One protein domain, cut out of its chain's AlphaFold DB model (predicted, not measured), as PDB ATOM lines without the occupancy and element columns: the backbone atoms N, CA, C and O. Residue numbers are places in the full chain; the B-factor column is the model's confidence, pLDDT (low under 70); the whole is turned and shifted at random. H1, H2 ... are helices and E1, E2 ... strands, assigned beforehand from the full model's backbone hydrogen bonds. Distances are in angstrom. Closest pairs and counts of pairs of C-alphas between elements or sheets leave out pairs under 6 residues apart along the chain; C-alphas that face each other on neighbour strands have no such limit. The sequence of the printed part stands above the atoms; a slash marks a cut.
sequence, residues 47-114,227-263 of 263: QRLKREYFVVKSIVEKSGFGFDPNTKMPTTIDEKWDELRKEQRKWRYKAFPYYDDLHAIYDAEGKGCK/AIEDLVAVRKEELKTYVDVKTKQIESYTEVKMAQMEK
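What this domain is: This is residues 47 to 114 and 227 to 263 of the 263 residues of the protein "Myb_DNA-bind_3 domain-containing protein" of Triticum aestivum (UniProt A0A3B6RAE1). One long helix, H5, runs past one side of a small, loose helical cluster and comes near it only around the middle of its own length, while residues 227 to 235 and 251 to 263 stick out beyond it. The cluster holds H1, the small strand hairpin E1 and E2 by the last residues of H1, and the short helices H2 and H3; H4 meets H1 with its residues 99 to 103 alone, about perpendicular to it, and runs on from there near H5, its residues 109 to 112 standing free. The printed part has 105 residues with five named helices and two named strands, in the order H1, E1, E2, H2, H3, H4, H5; the sheet is E1 - E2, antiparallel, and the class is mostly helix. The whole is loose, with a radius of gyration of the C-alphas of 16.9 A and spans of 57 by 39 by 25 A.

How they stand to each other: H1, residues 47 to 60, touches H4, residues 99 to 112, about perpendicular at 89 degrees; the closest C-alphas are those of Tyr 53 and Tyr 99, 6.4 A apart. H1 touches H4 with its residues 53 to 57 alone, and H4 touches H1 with its residues 99 to 103 alone. After H1, strands E1, residues 66 to 68, and E2, residues 73 to 75, form an antiparallel hairpin, with N 66 and O 75 at 2.8 A and N 75 and O 66 at 2.8 A, within hydrogen-bond range. The closest C-alphas of H1 and E1 are those of Val 60 and Gly 66, 5.2 A apart. H3, residues 86 to 89, only just touches H1, with 3 pairs of C-alphas within 8 A; the closest are those of Val 55 and Gln 88, 6.5 A apart. H2, residues 78 to 83, is close to H3 but not clearly touching, with the C-alphas of Trp 81 and Arg 89 closest at 6.2 A. H5, residues 227 to 261, is close to H4 but not clearly touching, the closest C-alphas being those of Asp 101 and Val 243 at 6.7 A. H4 and H5 run the same way at a shallow tilt of 31 degrees. H1 and H5 are apart. Every O i to N i+4 pair is within hydrogen-bond range in H1, H4 and H5; in H2 it is 0 of 2, with 3 of 3 O i to N i+3 pairs within range, and H3 is too short for an O i to N i+4 pair.

Where its parts are: H1 begins at C-alpha 47, (23.378, -14.294, -19.845), and measures 20.1 A from first to last C-alpha. E1 and E2 have three residues each, H2 six and H3 four. H4 begins at C-alpha 99, (19.709, -0.072, -19.710), and measures 19.3 A. H5 measures 51.3 A and ends at C-alpha 261, (37.663, 8.215, -45.786).

The domain as a whole: The two C-alphas farthest apart, those of Glu 79 and Lys 263, are 57.0 A apart. Residues 115 to 226 are not printed, and C-alphas 114 and 227 are 43.4 A apart across this cut. Of the links that are printed whole, H3 to H4 is short and the others are tight. The mean pLDDT of the printed part is 70.1; it is under 70 at residue 105, residues 108 to 114 and residues 227 to 263.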
ATOM      1  N   GLN A  47      24.642 -13.793 -19.305       78.12
ATOM      2  CA  GLN A  47      23.378 -14.294 -19.845       78.12
ATOM      3  C   GLN A  47      22.166 -13.743 -19.091       78.12
ATOM      4  O   GLN A  47      21.130 -13.413 -19.679       78.12
ATOM      5  N   ARG A  48      22.286 -13.594 -17.769       77.62
ATOM      6  CA  ARG A  48      21.255 -12.954 -16.955       77.62
ATOM      7  C   ARG A  48      21.091 -11.473 -17.297       77.62
ATOM      8  O   ARG A  48      19.952 -11.026 -17.390       77.62
ATOM      9  N   LEU A  49      22.182 -10.725 -17.481       78.00
ATOM     10  CA  LEU A  49      22.133  -9.312 -17.885       78.00
ATOM     11  C   LEU A  49      21.448  -9.149 -19.237       78.00
ATOM     12  O   LEU A  49      20.540  -8.332 -19.360       78.00
ATOM     13  N   LYS A  50      21.830  -9.977 -20.211       79.19
ATOM     14  CA  LYS A  50      21.227 -10.003 -21.541       79.19
ATOM     15  C   LYS A  50      19.722 -10.262 -21.461       79.19
ATOM     16  O   LYS A  50      18.931  -9.501 -22.012       79.19
ATOM     17  N   ARG A  51      19.303 -11.281 -20.698       84.00
ATOM     18  CA  ARG A  51      17.880 -11.587 -20.467       84.00
ATOM     19  C   ARG A  51      17.135 -10.419 -19.818       84.00
ATOM     20  O   ARG A  51      16.054 -10.060 -20.269       84.00
ATOM     21  N   GLU A  52      17.685  -9.853 -18.746       83.44
ATOM     22  CA  GLU A  52      17.070  -8.732 -18.027       83.44
ATOM     23  C   GLU A  52      16.936  -7.498 -18.935       83.44
ATOM     24  O   GLU A  52      15.861  -6.903 -18.970       83.44
ATOM     25  N   TYR A  53      17.954  -7.192 -19.746       85.25
ATOM     26  CA  TYR A  53      17.911  -6.129 -20.750       85.25
ATOM     27  C   TYR A  53      16.783  -6.325 -21.763       85.25
ATOM     28  O   TYR A  53      15.989  -5.410 -21.951       85.25
ATOM     29  N   PHE A  54      16.656  -7.506 -22.377       86.62
ATOM     30  CA  PHE A  54      15.596  -7.738 -23.366       86.62
ATOM     31  C   PHE A  54      14.195  -7.636 -22.760       86.62
ATOM     32  O   PHE A  54      13.278  -7.133 -23.409       86.62
ATOM     33  N   VAL A  55      14.025  -8.038 -21.495       88.75
ATOM     34  CA  VAL A  55      12.763  -7.815 -20.780       88.75
ATOM     35  C   VAL A  55      12.496  -6.319 -20.627       88.75
ATOM     36  O   VAL A  55      11.406  -5.875 -20.972       88.75
ATOM     37  N   VAL A  56      13.470  -5.535 -20.160       88.19
ATOM     38  CA  VAL A  56      13.310  -4.082 -19.979       88.19
ATOM     39  C   VAL A  56      13.069  -3.377 -21.316       88.19
ATOM     40  O   VAL A  56      12.131  -2.593 -21.415       88.19
ATOM     41  N   LYS A  57      13.818  -3.727 -22.367       90.12
ATOM     42  CA  LYS A  57      13.621  -3.221 -23.733       90.12
ATOM     43  C   LYS A  57      12.190  -3.465 -24.213       90.12
ATOM     44  O   LYS A  57      11.529  -2.529 -24.641       90.12
ATOM     45  N   SER A  58      11.669  -4.681 -24.028       91.50
ATOM     46  CA  SER A  58      10.286  -5.014 -24.409       91.50
ATOM     47  C   SER A  58       9.218  -4.224 -23.644       91.50
ATOM     48  O   SER A  58       8.092  -4.104 -24.120       91.50
ATOM     49  N   ILE A  59       9.538  -3.725 -22.443       91.38
ATOM     50  CA  ILE A  59       8.646  -2.851 -21.674       91.38
ATOM     51  C   ILE A  59       8.708  -1.444 -22.259       91.38
ATOM     52  O   ILE A  59       7.666  -0.881 -22.555       91.38
ATOM     53  N   VAL A  60       9.911  -0.905 -22.465       90.25
ATOM     54  CA  VAL A  60      10.122   0.457 -22.983       90.25
ATOM     55  C   VAL A  60       9.584   0.620 -24.411       90.25
ATOM     56  O   VAL A  60       9.073   1.679 -24.747       90.25
ATOM     57  N   GLU A  61       9.636  -0.424 -25.240       90.56
ATOM     58  CA  GLU A  61       9.095  -0.413 -26.608       90.56
ATOM     59  C   GLU A  61       7.559  -0.519 -26.672       90.56
ATOM     60  O   GLU A  61       6.970  -0.331 -27.739       90.56
ATOM     61  N   LYS A  62       6.872  -0.814 -25.557       89.75
ATOM     62  CA  LYS A  62       5.403  -0.836 -25.531       89.75
ATOM     63  C   LYS A  62       4.831   0.579 -25.535       89.75
ATOM     64  O   LYS A  62       5.324   1.484 -24.871       89.75
ATOM     65  N   SER A  63       3.712   0.746 -26.239       87.75
ATOM     66  CA  SER A  63       3.055   2.046 -26.389       87.75
ATOM     67  C   SER A  63       2.676   2.684 -25.043       87.75
ATOM     68  O   SER A  63       1.868   2.166 -24.266       87.75
ATOM     69  N   GLY A  64       3.239   3.865 -24.791       86.75
ATOM     70  CA  GLY A  64       3.040   4.647 -23.572       86.75
ATOM     71  C   GLY A  64       3.859   4.187 -22.371       86.75
ATOM     72  O   GLY A  64       3.549   4.597 -21.254       86.75
ATOM     73  N   PHE A  65       4.887   3.375 -22.589       91.31
ATOM     74  CA  PHE A  65       5.998   3.231 -21.662       91.31
ATOM     75  C   PHE A  65       7.151   4.133 -22.098       91.31
ATOM     76  O   PHE A  65       7.366   4.379 -23.283       91.31
ATOM     77  N   GLY A  66       7.886   4.639 -21.118       89.50
ATOM     78  CA  GLY A  66       9.161   5.314 -21.298       89.50
ATOM     79  C   GLY A  66      10.217   4.710 -20.381       89.50
ATOM     80  O   GLY A  66       9.957   3.762 -19.636       89.50
ATOM     81  N   PHE A  67      11.412   5.284 -20.414       89.88
ATOM     82  CA  PHE A  67      12.491   4.960 -19.489       89.88
ATOM     83  C   PHE A  67      12.975   6.254 -18.840       89.88
ATOM     84  O   PHE A  67      13.306   7.203 -19.548       89.88
ATOM     85  N   ASP A  68      12.978   6.314 -17.509       88.75
ATOM     86  CA  ASP A  68      13.481   7.478 -16.784       88.75
ATOM     87  C   ASP A  68      15.000   7.342 -16.583       88.75
ATOM     88  O   ASP A  68      15.446   6.431 -15.875       88.75
ATOM     89  N   PRO A  69      15.818   8.236 -17.171       83.69
ATOM     90  CA  PRO A  69      17.270   8.175 -17.059       83.69
ATOM     91  C   PRO A  69      17.790   8.483 -15.649       83.69
ATOM     92  O   PRO A  69      18.932   8.119 -15.360       83.69
ATOM     93  N   ASN A  70      16.998   9.122 -14.778       82.31
ATOM     94  CA  ASN A  70      17.410   9.479 -13.417       82.31
ATOM     95  C   ASN A  70      17.189   8.322 -12.441       82.31
ATOM     96  O   ASN A  70      18.114   7.902 -11.748       82.31
ATOM     97  N   THR A  71      15.973   7.775 -12.405       83.25
ATOM     98  CA  THR A  71      15.655   6.611 -11.561       83.25
ATOM     99  C   THR A  71      16.135   5.293 -12.170       83.25
ATOM    100  O   THR A  71      16.225   4.284 -11.468       83.25
ATOM    101  N   LYS A  72      16.495   5.305 -13.462       84.75
ATOM    102  CA  LYS A  72      16.890   4.138 -14.259       84.75
ATOM    103  C   LYS A  72      15.804   3.065 -14.288       84.75
ATOM    104  O   LYS A  72      16.089   1.875 -14.143       84.75
ATOM    105  N   MET A  73      14.551   3.485 -14.437       89.38
ATOM    106  CA  MET A  73      13.374   2.621 -14.353       89.38
ATOM    107  C   MET A  73      12.447   2.821 -15.554       89.38
ATOM    108  O   MET A  73      12.279   3.952 -16.020       89.38
ATOM    109  N   PRO A  74      11.782   1.758 -16.045       87.81
ATOM    110  CA  PRO A  74      10.669   1.943 -16.963       87.81
ATOM    111  C   PRO A  74       9.562   2.726 -16.260       87.81
ATOM    112  O   PRO A  74       9.242   2.454 -15.105       87.81
ATOM    113  N   THR A  75       8.992   3.702 -16.956       87.00
ATOM    114  CA  THR A  75       8.016   4.641 -16.397       87.00
ATOM    115  C   THR A  75       6.766   4.661 -17.263       87.00
ATOM    116  O   THR A  75       6.849   4.683 -18.489       87.00
ATOM    117  N   THR A  76       5.597   4.631 -16.630       89.75
ATOM    118  CA  THR A  76       4.286   4.763 -17.279       89.75
ATOM    119  C   THR A  76       3.218   5.084 -16.226       89.75
ATOM    120  O   THR A  76       3.533   5.213 -15.043       89.75
ATOM    121  N   ILE A  77       1.960   5.187 -16.651       86.31
ATOM    122  CA  ILE A  77       0.782   5.309 -15.788       86.31
ATOM    123  C   ILE A  77       0.509   3.959 -15.110       86.31
ATOM    124  O   ILE A  77       0.631   2.908 -15.740       86.31
ATOM    125  N   ASP A  78       0.104   3.986 -13.841       84.25
ATOM    126  CA  ASP A  78      -0.113   2.797 -13.008       84.25
ATOM    127  C   ASP A  78      -0.986   1.713 -13.661       84.25
ATOM    128  O   ASP A  78      -0.647   0.533 -13.580       84.25
ATOM    129  N   GLU A  79      -2.040   2.111 -14.372       88.44
ATOM    130  CA  GLU A  79      -2.974   1.214 -15.068       88.44
ATOM    131  C   GLU A  79      -2.294   0.373 -16.161       88.44
ATOM    132  O   GLU A  79      -2.610  -0.804 -16.343       88.44
ATOM    133  N   LYS A  80      -1.294   0.930 -16.855       88.19
ATOM    134  CA  LYS A  80      -0.609   0.236 -17.956       88.19
ATOM    135  C   LYS A  80       0.277  -0.910 -17.486       88.19
ATOM    136  O   LYS A  80       0.577  -1.818 -18.261       88.19
ATOM    137  N   TRP A  81       0.697  -0.916 -16.221       88.94
ATOM    138  CA  TRP A  81       1.493  -2.017 -15.676       88.94
ATOM    139  C   TRP A  81       0.718  -3.333 -15.626       88.94
ATOM    140  O   TRP A  81       1.340  -4.393 -15.716       88.94
ATOM    141  N   ASP A  82      -0.611  -3.291 -15.510       87.81
ATOM    142  CA  ASP A  82      -1.440  -4.498 -15.441       87.81
ATOM    143  C   ASP A  82      -1.602  -5.204 -16.792       87.81
ATOM    144  O   ASP A  82      -1.836  -6.414 -16.823       87.81
ATOM    145  N   GLU A  83      -1.331  -4.505 -17.897       89.06
ATOM    146  CA  GLU A  83      -1.237  -5.082 -19.244       89.06
ATOM    147  C   GLU A  83       0.037  -5.933 -19.440       89.06
ATOM    148  O   GLU A  83       0.180  -6.653 -20.433       89.06
ATOM    149  N   LEU A  84       0.993  -5.863 -18.503       88.12
ATOM    150  CA  LEU A  84       2.262  -6.579 -18.580       88.12
ATOM    151  C   LEU A  84       2.227  -7.958 -17.906       88.12
ATOM    152  O   LEU A  84       1.550  -8.220 -16.902       88.12
ATOM    153  N   ARG A  85       3.079  -8.857 -18.414       88.25
ATOM    154  CA  ARG A  85       3.289 -10.181 -17.811       88.25
ATOM    155  C   ARG A  85       3.896 -10.058 -16.412       88.25
ATOM    156  O   ARG A  85       4.548  -9.066 -16.074       88.25
ATOM    157  N   LYS A  86       3.733 -11.100 -15.591       84.62
ATOM    158  CA  LYS A  86       4.285 -11.135 -14.224       84.62
ATOM    159  C   LYS A  86       5.803 -10.903 -14.206       84.62
ATOM    160  O   LYS A  86       6.288 -10.191 -13.329       84.62
ATOM    161  N   GLU A  87       6.554 -11.419 -15.188       83.69
ATOM    162  CA  GLU A  87       8.010 -11.203 -15.230       83.69
ATOM    163  C   GLU A  87       8.413  -9.763 -15.567       83.69
ATOM    164  O   GLU A  87       9.531  -9.362 -15.242       83.69
ATOM    165  N   GLN A  88       7.527  -8.998 -16.210       88.00
ATOM    166  CA  GLN A  88       7.747  -7.603 -16.585       88.00
ATOM    167  C   GLN A  88       7.343  -6.651 -15.453       88.00
ATOM    168  O   GLN A  88       8.080  -5.717 -15.147       88.00
ATOM    169  N   ARG A  89       6.233  -6.934 -14.755       87.88
ATOM    170  CA  ARG A  89       5.732  -6.105 -13.642       87.88
ATOM    171  C   ARG A  89       6.723  -5.922 -12.496       87.88
ATOM    172  O   ARG A  89       6.701  -4.888 -11.838       87.88
ATOM    173  N   LYS A  90       7.652  -6.863 -12.291       88.50
ATOM    174  CA  LYS A  90       8.728  -6.712 -11.293       88.50
ATOM    175  C   LYS A  90       9.621  -5.484 -11.535       88.50
ATOM    176  O   LYS A  90      10.306  -5.057 -10.614       88.50
ATOM    177  N   TRP A  91       9.637  -4.944 -12.757       89.06
ATOM    178  CA  TRP A  91      10.407  -3.754 -13.124       89.06
ATOM    179  C   TRP A  91       9.703  -2.437 -12.794       89.06
ATOM    180  O   TRP A  91      10.335  -1.393 -12.890       89.06
ATOM    181  N   ARG A  92       8.451  -2.477 -12.316       87.31
ATOM    182  CA  ARG A  92       7.712  -1.289 -11.860       87.31
ATOM    183  C   ARG A  92       8.419  -0.538 -10.741       87.31
ATOM    184  O   ARG A  92       8.424   0.682 -10.722       87.31
ATOM    185  N   TYR A  93       9.030  -1.282  -9.825       85.00
ATOM    186  CA  TYR A  93       9.703  -0.739  -8.643       85.00
ATOM    187  C   TYR A  93      11.181  -1.122  -8.594       85.00
ATOM    188  O   TYR A  93      11.799  -1.117  -7.532       85.00
ATOM    189  N   LYS A  94      11.744  -1.526  -9.736       84.06
ATOM    190  CA  LYS A  94      13.114  -2.016  -9.812       84.06
ATOM    191  C   LYS A  94      13.886  -1.261 -10.878       84.06
ATOM    192  O   LYS A  94      13.553  -1.332 -12.056       84.06
ATOM    193  N   ALA A  95      14.969  -0.623 -10.450       81.31
ATOM    194  CA  ALA A  95      15.919  -0.005 -11.355       81.31
ATOM    195  C   ALA A  95      16.656  -1.051 -12.199       81.31
ATOM    196  O   ALA A  95      17.060  -2.114 -11.711       81.31
ATOM    197  N   PHE A  96      16.886  -0.699 -13.457       82.56
ATOM    198  CA  PHE A  96      17.848  -1.331 -14.342       82.56
ATOM    199  C   PHE A  96      18.891  -0.281 -14.756       82.56
ATOM    200  O   PHE A  96      18.791   0.293 -15.840       82.56
ATOM    201  N   PRO A  97      19.909  -0.017 -13.909       78.38
ATOM    202  CA  PRO A  97      20.874   1.073 -14.112       78.38
ATOM    203  C   PRO A  97      21.684   0.991 -15.406       78.38
ATOM    204  O   PRO A  97      22.346   1.949 -15.779       78.38
ATOM    205  N   TYR A  98      21.633  -0.162 -16.058       77.19
ATOM    206  CA  TYR A  98      22.499  -0.579 -17.150       77.19
ATOM    207  C   TYR A  98      21.779  -0.566 -18.497       77.19
ATOM    208  O   TYR A  98      22.309  -1.071 -19.483       77.19
ATOM    209  N   TYR A  99      20.538  -0.070 -18.517       77.94
ATOM    210  CA  TYR A  99      19.709  -0.072 -19.710       77.94
ATOM    211  C   TYR A  99      20.384   0.671 -20.855       77.94
ATOM    212  O   TYR A  99      20.563   0.077 -21.908       77.94
ATOM    213  N   ASP A 100      20.792   1.920 -20.624       79.25
ATOM    214  CA  ASP A 100      21.335   2.805 -21.657       79.25
ATOM    215  C   ASP A 100      22.612   2.219 -22.280       79.25
ATOM    216  O   ASP A 100      22.719   2.109 -23.501       79.25
ATOM    217  N   ASP A 101      23.532   1.740 -21.437       75.81
ATOM    218  CA  ASP A 101      24.795   1.139 -21.872       75.81
ATOM    219  C   ASP A 101      24.570  -0.139 -22.690       75.81
ATOM    220  O   ASP A 101      25.154  -0.331 -23.760       75.81
ATOM    221  N   LEU A 102      23.699  -1.034 -22.206       74.62
ATOM    222  CA  LEU A 102      23.365  -2.266 -22.922       74.62
ATOM    223  C   LEU A 102      22.581  -1.965 -24.200       74.62
ATOM    224  O   LEU A 102      22.783  -2.639 -25.208       74.62
ATOM    225  N   HIS A 103      21.728  -0.944 -24.185       81.50
ATOM    226  CA  HIS A 103      20.969  -0.519 -25.349       81.50
ATOM    227  C   HIS A 103      21.886  -0.012 -26.455       81.50
ATOM    228  O   HIS A 103      21.758  -0.473 -27.584       81.50
ATOM    229  N   ALA A 104      22.865   0.834 -26.126       74.62
ATOM    230  CA  ALA A 104      23.864   1.305 -27.080       74.62
ATOM    231  C   ALA A 104      24.630   0.143 -27.734       74.62
ATOM    232  O   ALA A 104      24.826   0.127 -28.948       74.62
ATOM    233  N   ILE A 105      25.012  -0.865 -26.946       68.38
ATOM    234  CA  ILE A 105      25.753  -2.030 -27.444       68.38
ATOM    235  C   ILE A 105      24.879  -2.893 -28.362       68.38
ATOM    236  O   ILE A 105      25.285  -3.211 -29.478       68.38
ATOM    237  N   TYR A 106      23.678  -3.265 -27.917       71.69
ATOM    238  CA  TYR A 106      22.827  -4.190 -28.666       71.69
ATOM    239  C   TYR A 106      22.100  -3.534 -29.851       71.69
ATOM    240  O   TYR A 106      21.796  -4.217 -30.826       71.69
ATOM    241  N   ASP A 107      21.811  -2.230 -29.803       72.50
ATOM    242  CA  ASP A 107      21.240  -1.500 -30.945       72.50
ATOM    243  C   ASP A 107      22.292  -1.276 -32.044       72.50
ATOM    244  O   ASP A 107      21.989  -1.429 -33.229       72.50
ATOM    245  N   ALA A 108      23.555  -1.029 -31.669       61.28
ATOM    246  CA  ALA A 108      24.668  -0.967 -32.618       61.28
ATOM    247  C   ALA A 108      24.927  -2.322 -33.303       61.28
ATOM    248  O   ALA A 108      25.146  -2.368 -34.516       61.28
ATOM    249  N   GLU A 109      24.832  -3.432 -32.563       59.19
ATOM    250  CA  GLU A 109      24.918  -4.787 -33.129       59.19
ATOM    251  C   GLU A 109      23.769  -5.071 -34.119       59.19
ATOM    252  O   GLU A 109      23.995  -5.684 -35.161       59.19
ATOM    253  N   GLY A 110      22.557  -4.566 -33.858       52.59
ATOM    254  CA  GLY A 110      21.396  -4.735 -34.742       52.59
ATOM    255  C   GLY A 110      21.382  -3.838 -35.987       52.59
ATOM    256  O   GLY A 110      20.861  -4.247 -37.025       52.59
ATOM    257  N   LYS A 111      21.951  -2.626 -35.913       46.88
ATOM    258  CA  LYS A 111      21.921  -1.636 -37.010       46.88
ATOM    259  C   LYS A 111      23.200  -1.582 -37.849       46.88
ATOM    260  O   LYS A 111      23.146  -1.116 -38.984       46.88
ATOM    261  N   GLY A 112      24.330  -2.069 -37.332       40.97
ATOM    262  CA  GLY A 112      25.642  -1.973 -37.986       40.97
ATOM    263  C   GLY A 112      26.317  -3.301 -38.330       40.97
ATOM    264  O   GLY A 112      27.349  -3.282 -38.993       40.97
ATOM    265  N   CYS A 113      25.765  -4.448 -37.922       40.66
ATOM    266  CA  CYS A 113      26.390  -5.756 -38.129       40.66
ATOM    267  C   CYS A 113      25.491  -6.690 -38.952       40.66
ATOM    268  O   CYS A 113      25.058  -7.749 -38.494       40.66
ATOM    269  N   LYS A 114      25.229  -6.325 -40.213       38.25
ATOM    270  CA  LYS A 114      24.900  -7.359 -41.199       38.25
ATOM    271  C   LYS A 114      26.152  -8.212 -41.396       38.25
ATOM    272  O   LYS A 114      27.226  -7.694 -41.681       38.25
ATOM    273  N   ALA A 227      28.619  -6.984   3.120       33.03
ATOM    274  CA  ALA A 227      28.633  -7.987   2.050       33.03
ATOM    275  C   ALA A 227      27.698  -7.616   0.882       33.03
ATOM    276  O   ALA A 227      27.975  -7.938  -0.274       33.03
ATOM    277  N   ILE A 228      26.585  -6.937   1.174       33.00
ATOM    278  CA  ILE A 228      25.668  -6.414   0.158       33.00
ATOM    279  C   ILE A 228      26.292  -5.203  -0.543       33.00
ATOM    280  O   ILE A 228      26.221  -5.122  -1.768       33.00
ATOM    281  N   GLU A 229      26.930  -4.295   0.196       39.19
ATOM    282  CA  GLU A 229      27.661  -3.156  -0.370       39.19
ATOM    283  C   GLU A 229      28.827  -3.606  -1.253       39.19
ATOM    284  O   GLU A 229      28.943  -3.124  -2.378       39.19
ATOM    285  N   ASP A 230      29.611  -4.588  -0.808       39.53
ATOM    286  CA  ASP A 230      30.706  -5.191  -1.571       39.53
ATOM    287  C   ASP A 230      30.178  -5.857  -2.847       39.53
ATOM    288  O   ASP A 230      30.747  -5.681  -3.922       39.53
ATOM    289  N   LEU A 231      29.041  -6.557  -2.778       38.75
ATOM    290  CA  LEU A 231      28.398  -7.141  -3.955       38.75
ATOM    291  C   LEU A 231      27.867  -6.066  -4.915       38.75
ATOM    292  O   LEU A 231      27.958  -6.226  -6.131       38.75
ATOM    293  N   VAL A 232      27.309  -4.967  -4.405       42.44
ATOM    294  CA  VAL A 232      26.847  -3.839  -5.227       42.44
ATOM    295  C   VAL A 232      28.032  -3.101  -5.854       42.44
ATOM    296  O   VAL A 232      27.948  -2.721  -7.022       42.44
ATOM    297  N   ALA A 233      29.136  -2.930  -5.128       44.97
ATOM    298  CA  ALA A 233      30.374  -2.332  -5.617       44.97
ATOM    299  C   ALA A 233      31.007  -3.198  -6.711       44.97
ATOM    300  O   ALA A 233      31.265  -2.699  -7.806       44.97
ATOM    301  N   VAL A 234      31.103  -4.509  -6.474       43.69
ATOM    302  CA  VAL A 234      31.472  -5.515  -7.477       43.69
ATOM    303  C   VAL A 234      30.599  -5.372  -8.717       43.69
ATOM    304  O   VAL A 234      31.106  -5.280  -9.827       43.69
ATOM    305  N   ARG A 235      29.277  -5.284  -8.550       48.59
ATOM    306  CA  ARG A 235      28.344  -5.186  -9.680       48.59
ATOM    307  C   ARG A 235      28.490  -3.885 -10.460       48.59
ATOM    308  O   ARG A 235      28.335  -3.892 -11.681       48.59
ATOM    309  N   LYS A 236      28.772  -2.776  -9.776       49.41
ATOM    310  CA  LYS A 236      29.054  -1.482 -10.406       49.41
ATOM    311  C   LYS A 236      30.379  -1.508 -11.166       49.41
ATOM    312  O   LYS A 236      30.426  -0.997 -12.277       49.41
ATOM    313  N   GLU A 237      31.421  -2.121 -10.618       49.59
ATOM    314  CA  GLU A 237      32.756  -2.148 -11.227       49.59
ATOM    315  C   GLU A 237      32.897  -3.188 -12.347       49.59
ATOM    316  O   GLU A 237      33.517  -2.896 -13.371       49.59
ATOM    317  N   GLU A 238      32.255  -4.354 -12.216       51.12
ATOM    318  CA  GLU A 238      32.118  -5.345 -13.292       51.12
ATOM    319  C   GLU A 238      31.511  -4.699 -14.533       51.12
ATOM    320  O   GLU A 238      32.031  -4.831 -15.644       51.12
ATOM    321  N   LEU A 239      30.416  -3.959 -14.342       57.28
ATOM    322  CA  LEU A 239      29.775  -3.304 -15.459       57.28
ATOM    323  C   LEU A 239      30.558  -2.089 -15.945       57.28
ATOM    324  O   LEU A 239      30.693  -1.926 -17.149       57.28
ATOM    325  N   LYS A 240      31.130  -1.280 -15.051       56.44
ATOM    326  CA  LYS A 240      32.008  -0.174 -15.452       56.44
ATOM    327  C   LYS A 240      33.140  -0.673 -16.350       56.44
ATOM    328  O   LYS A 240      33.394  -0.097 -17.398       56.44
ATOM    329  N   THR A 241      33.749  -1.803 -15.999       59.31
ATOM    330  CA  THR A 241      34.790  -2.442 -16.812       59.31
ATOM    331  C   THR A 241      34.256  -2.901 -18.168       59.31
ATOM    332  O   THR A 241      34.928  -2.730 -19.183       59.31
ATOM    333  N   TYR A 242      33.050  -3.468 -18.207       51.66
ATOM    334  CA  TYR A 242      32.401  -3.863 -19.456       51.66
ATOM    335  C   TYR A 242      32.089  -2.660 -20.360       51.66
ATOM    336  O   TYR A 242      32.390  -2.711 -21.554       51.66
ATOM    337  N   VAL A 243      31.546  -1.579 -19.791       56.81
ATOM    338  CA  VAL A 243      31.233  -0.325 -20.491       56.81
ATOM    339  C   VAL A 243      32.509   0.315 -21.020       56.81
ATOM    340  O   VAL A 243      32.612   0.514 -22.223       56.81
ATOM    341  N   ASP A 244      33.526   0.521 -20.179       53.06
ATOM    342  CA  ASP A 244      34.806   1.120 -20.580       53.06
ATOM    343  C   ASP A 244      35.460   0.365 -21.747       53.06
ATOM    344  O   ASP A 244      36.007   0.967 -22.674       53.06
ATOM    345  N   VAL A 245      35.412  -0.971 -21.720       47.00
ATOM    346  CA  VAL A 245      35.980  -1.807 -22.786       47.00
ATOM    347  C   VAL A 245      35.152  -1.707 -24.071       47.00
ATOM    348  O   VAL A 245      35.724  -1.679 -25.161       47.00
ATOM    349  N   LYS A 246      33.822  -1.630 -23.970       50.06
ATOM    350  CA  LYS A 246      32.930  -1.505 -25.130       50.06
ATOM    351  C   LYS A 246      32.965  -0.109 -25.760       50.06
ATOM    352  O   LYS A 246      33.005  -0.028 -26.984       50.06
ATOM    353  N   THR A 247      33.041   0.961 -24.973       52.41
ATOM    354  CA  THR A 247      33.191   2.340 -25.469       52.41
ATOM    355  C   THR A 247      34.475   2.491 -26.279       52.41
ATOM    356  O   THR A 247      34.434   2.909 -27.434       52.41
ATOM    357  N   LYS A 248      35.604   2.023 -25.735       55.44
ATOM    358  CA  LYS A 248      36.899   2.061 -26.435       55.44
ATOM    359  C   LYS A 248      36.906   1.239 -27.725       55.44
ATOM    360  O   LYS A 248      37.608   1.580 -28.673       55.44
ATOM    361  N   GLN A 249      36.123   0.160 -27.781       40.09
ATOM    362  CA  GLN A 249      35.940  -0.612 -29.009       40.09
ATOM    363  C   GLN A 249      35.216   0.217 -30.087       40.09
ATOM    364  O   GLN A 249      35.628   0.197 -31.243       40.09
ATOM    365  N   ILE A 250      34.170   0.967 -29.723       52.53
ATOM    366  CA  ILE A 250      33.401   1.814 -30.652       52.53
ATOM    367  C   ILE A 250      34.245   2.986 -31.174       52.53
ATOM    368  O   ILE A 250      34.241   3.265 -32.375       52.53
ATOM    369  N   GLU A 251      34.997   3.646 -30.295       56.34
ATOM    370  CA  GLU A 251      35.908   4.739 -30.663       56.34
ATOM    371  C   GLU A 251      36.962   4.260 -31.669       56.34
ATOM    372  O   GLU A 251      37.133   4.870 -32.723       56.34
ATOM    373  N   SER A 252      37.560   3.089 -31.423       54.66
ATOM    374  CA  SER A 252      38.530   2.482 -32.340       54.66
ATOM    375  C   SER A 252      37.948   2.209 -33.733       54.66
ATOM    376  O   SER A 252      38.610   2.476 -34.736       54.66
ATOM    377  N   TYR A 253      36.703   1.728 -33.832       43.91
ATOM    378  CA  TYR A 253      36.049   1.545 -35.133       43.91
ATOM    379  C   TYR A 253      35.769   2.870 -35.845       43.91
ATOM    380  O   TYR A 253      35.837   2.937 -37.073       43.91
ATOM    381  N   THR A 254      35.461   3.917 -35.084       57.12
ATOM    382  CA  THR A 254      35.160   5.242 -35.627       57.12
ATOM    383  C   THR A 254      36.421   5.877 -36.212       57.12
ATOM    384  O   THR A 254      36.392   6.350 -37.344       57.12
ATOM    385  N   GLU A 255      37.553   5.794 -35.513       60.06
ATOM    386  CA  GLU A 255      38.848   6.301 -35.989       60.06
ATOM    387  C   GLU A 255      39.346   5.567 -37.240       60.06
ATOM    388  O   GLU A 255      39.758   6.202 -38.210       60.06
ATOM    389  N   VAL A 256      39.245   4.232 -37.265       54.00
ATOM    390  CA  VAL A 256      39.632   3.433 -38.440       54.00
ATOM    391  C   VAL A 256      38.773   3.792 -39.655       54.00
ATOM    392  O   VAL A 256      39.293   3.899 -40.765       54.00
ATOM    393  N   LYS A 257      37.471   4.024 -39.455       52.69
ATOM    394  CA  LYS A 257      36.557   4.429 -40.528       52.69
ATOM    395  C   LYS A 257      36.843   5.847 -41.036       52.69
ATOM    396  O   LYS A 257      36.767   6.075 -42.238       52.69
ATOM    397  N   MET A 258      37.206   6.781 -40.155       62.78
ATOM    398  CA  MET A 258      37.602   8.142 -40.543       62.78
ATOM    399  C   MET A 258      38.916   8.139 -41.338       62.78
ATOM    400  O   MET A 258      38.988   8.763 -42.390       62.78
ATOM    401  N   ALA A 259      39.906   7.345 -40.916       62.47
ATOM    402  CA  ALA A 259      41.187   7.209 -41.615       62.47
ATOM    403  C   ALA A 259      41.072   6.547 -43.004       62.47
ATOM    404  O   ALA A 259      41.934   6.739 -43.859       62.47
ATOM    405  N   GLN A 260      40.020   5.756 -43.241       49.81
ATOM    406  CA  GLN A 260      39.721   5.180 -44.557       49.81
ATOM    407  C   GLN A 260      39.016   6.162 -45.500       49.81
ATOM    408  O   GLN A 260      39.110   5.982 -46.707       49.81
ATOM    409  N   MET A 261      38.328   7.183 -44.976       57.31
ATOM    410  CA  MET A 261      37.663   8.215 -45.786       57.31
ATOM    411  C   MET A 261      38.585   9.387 -46.158       57.31
ATOM    412  O   MET A 261      38.205  10.219 -46.974       57.31
ATOM    413  N   GLU A 262      39.777   9.465 -45.564       61.06
ATOM    414  CA  GLU A 262      40.777  10.516 -45.815       61.06
ATOM    415  C   GLU A 262      41.844  10.103 -46.859       61.06
ATOM    416  O   GLU A 262      42.784  10.851 -47.125       61.06
ATOM    417  N   LYS A 263      41.703   8.917 -47.466       46.41
ATOM    418  CA  LYS A 263      42.530   8.410 -48.574       46.41
ATOM    419  C   LYS A 263      41.755   8.400 -49.882       46.41
ATOM    420  O   LYS A 263      42.407   8.657 -50.917       46.41
TER     421      LYS A 263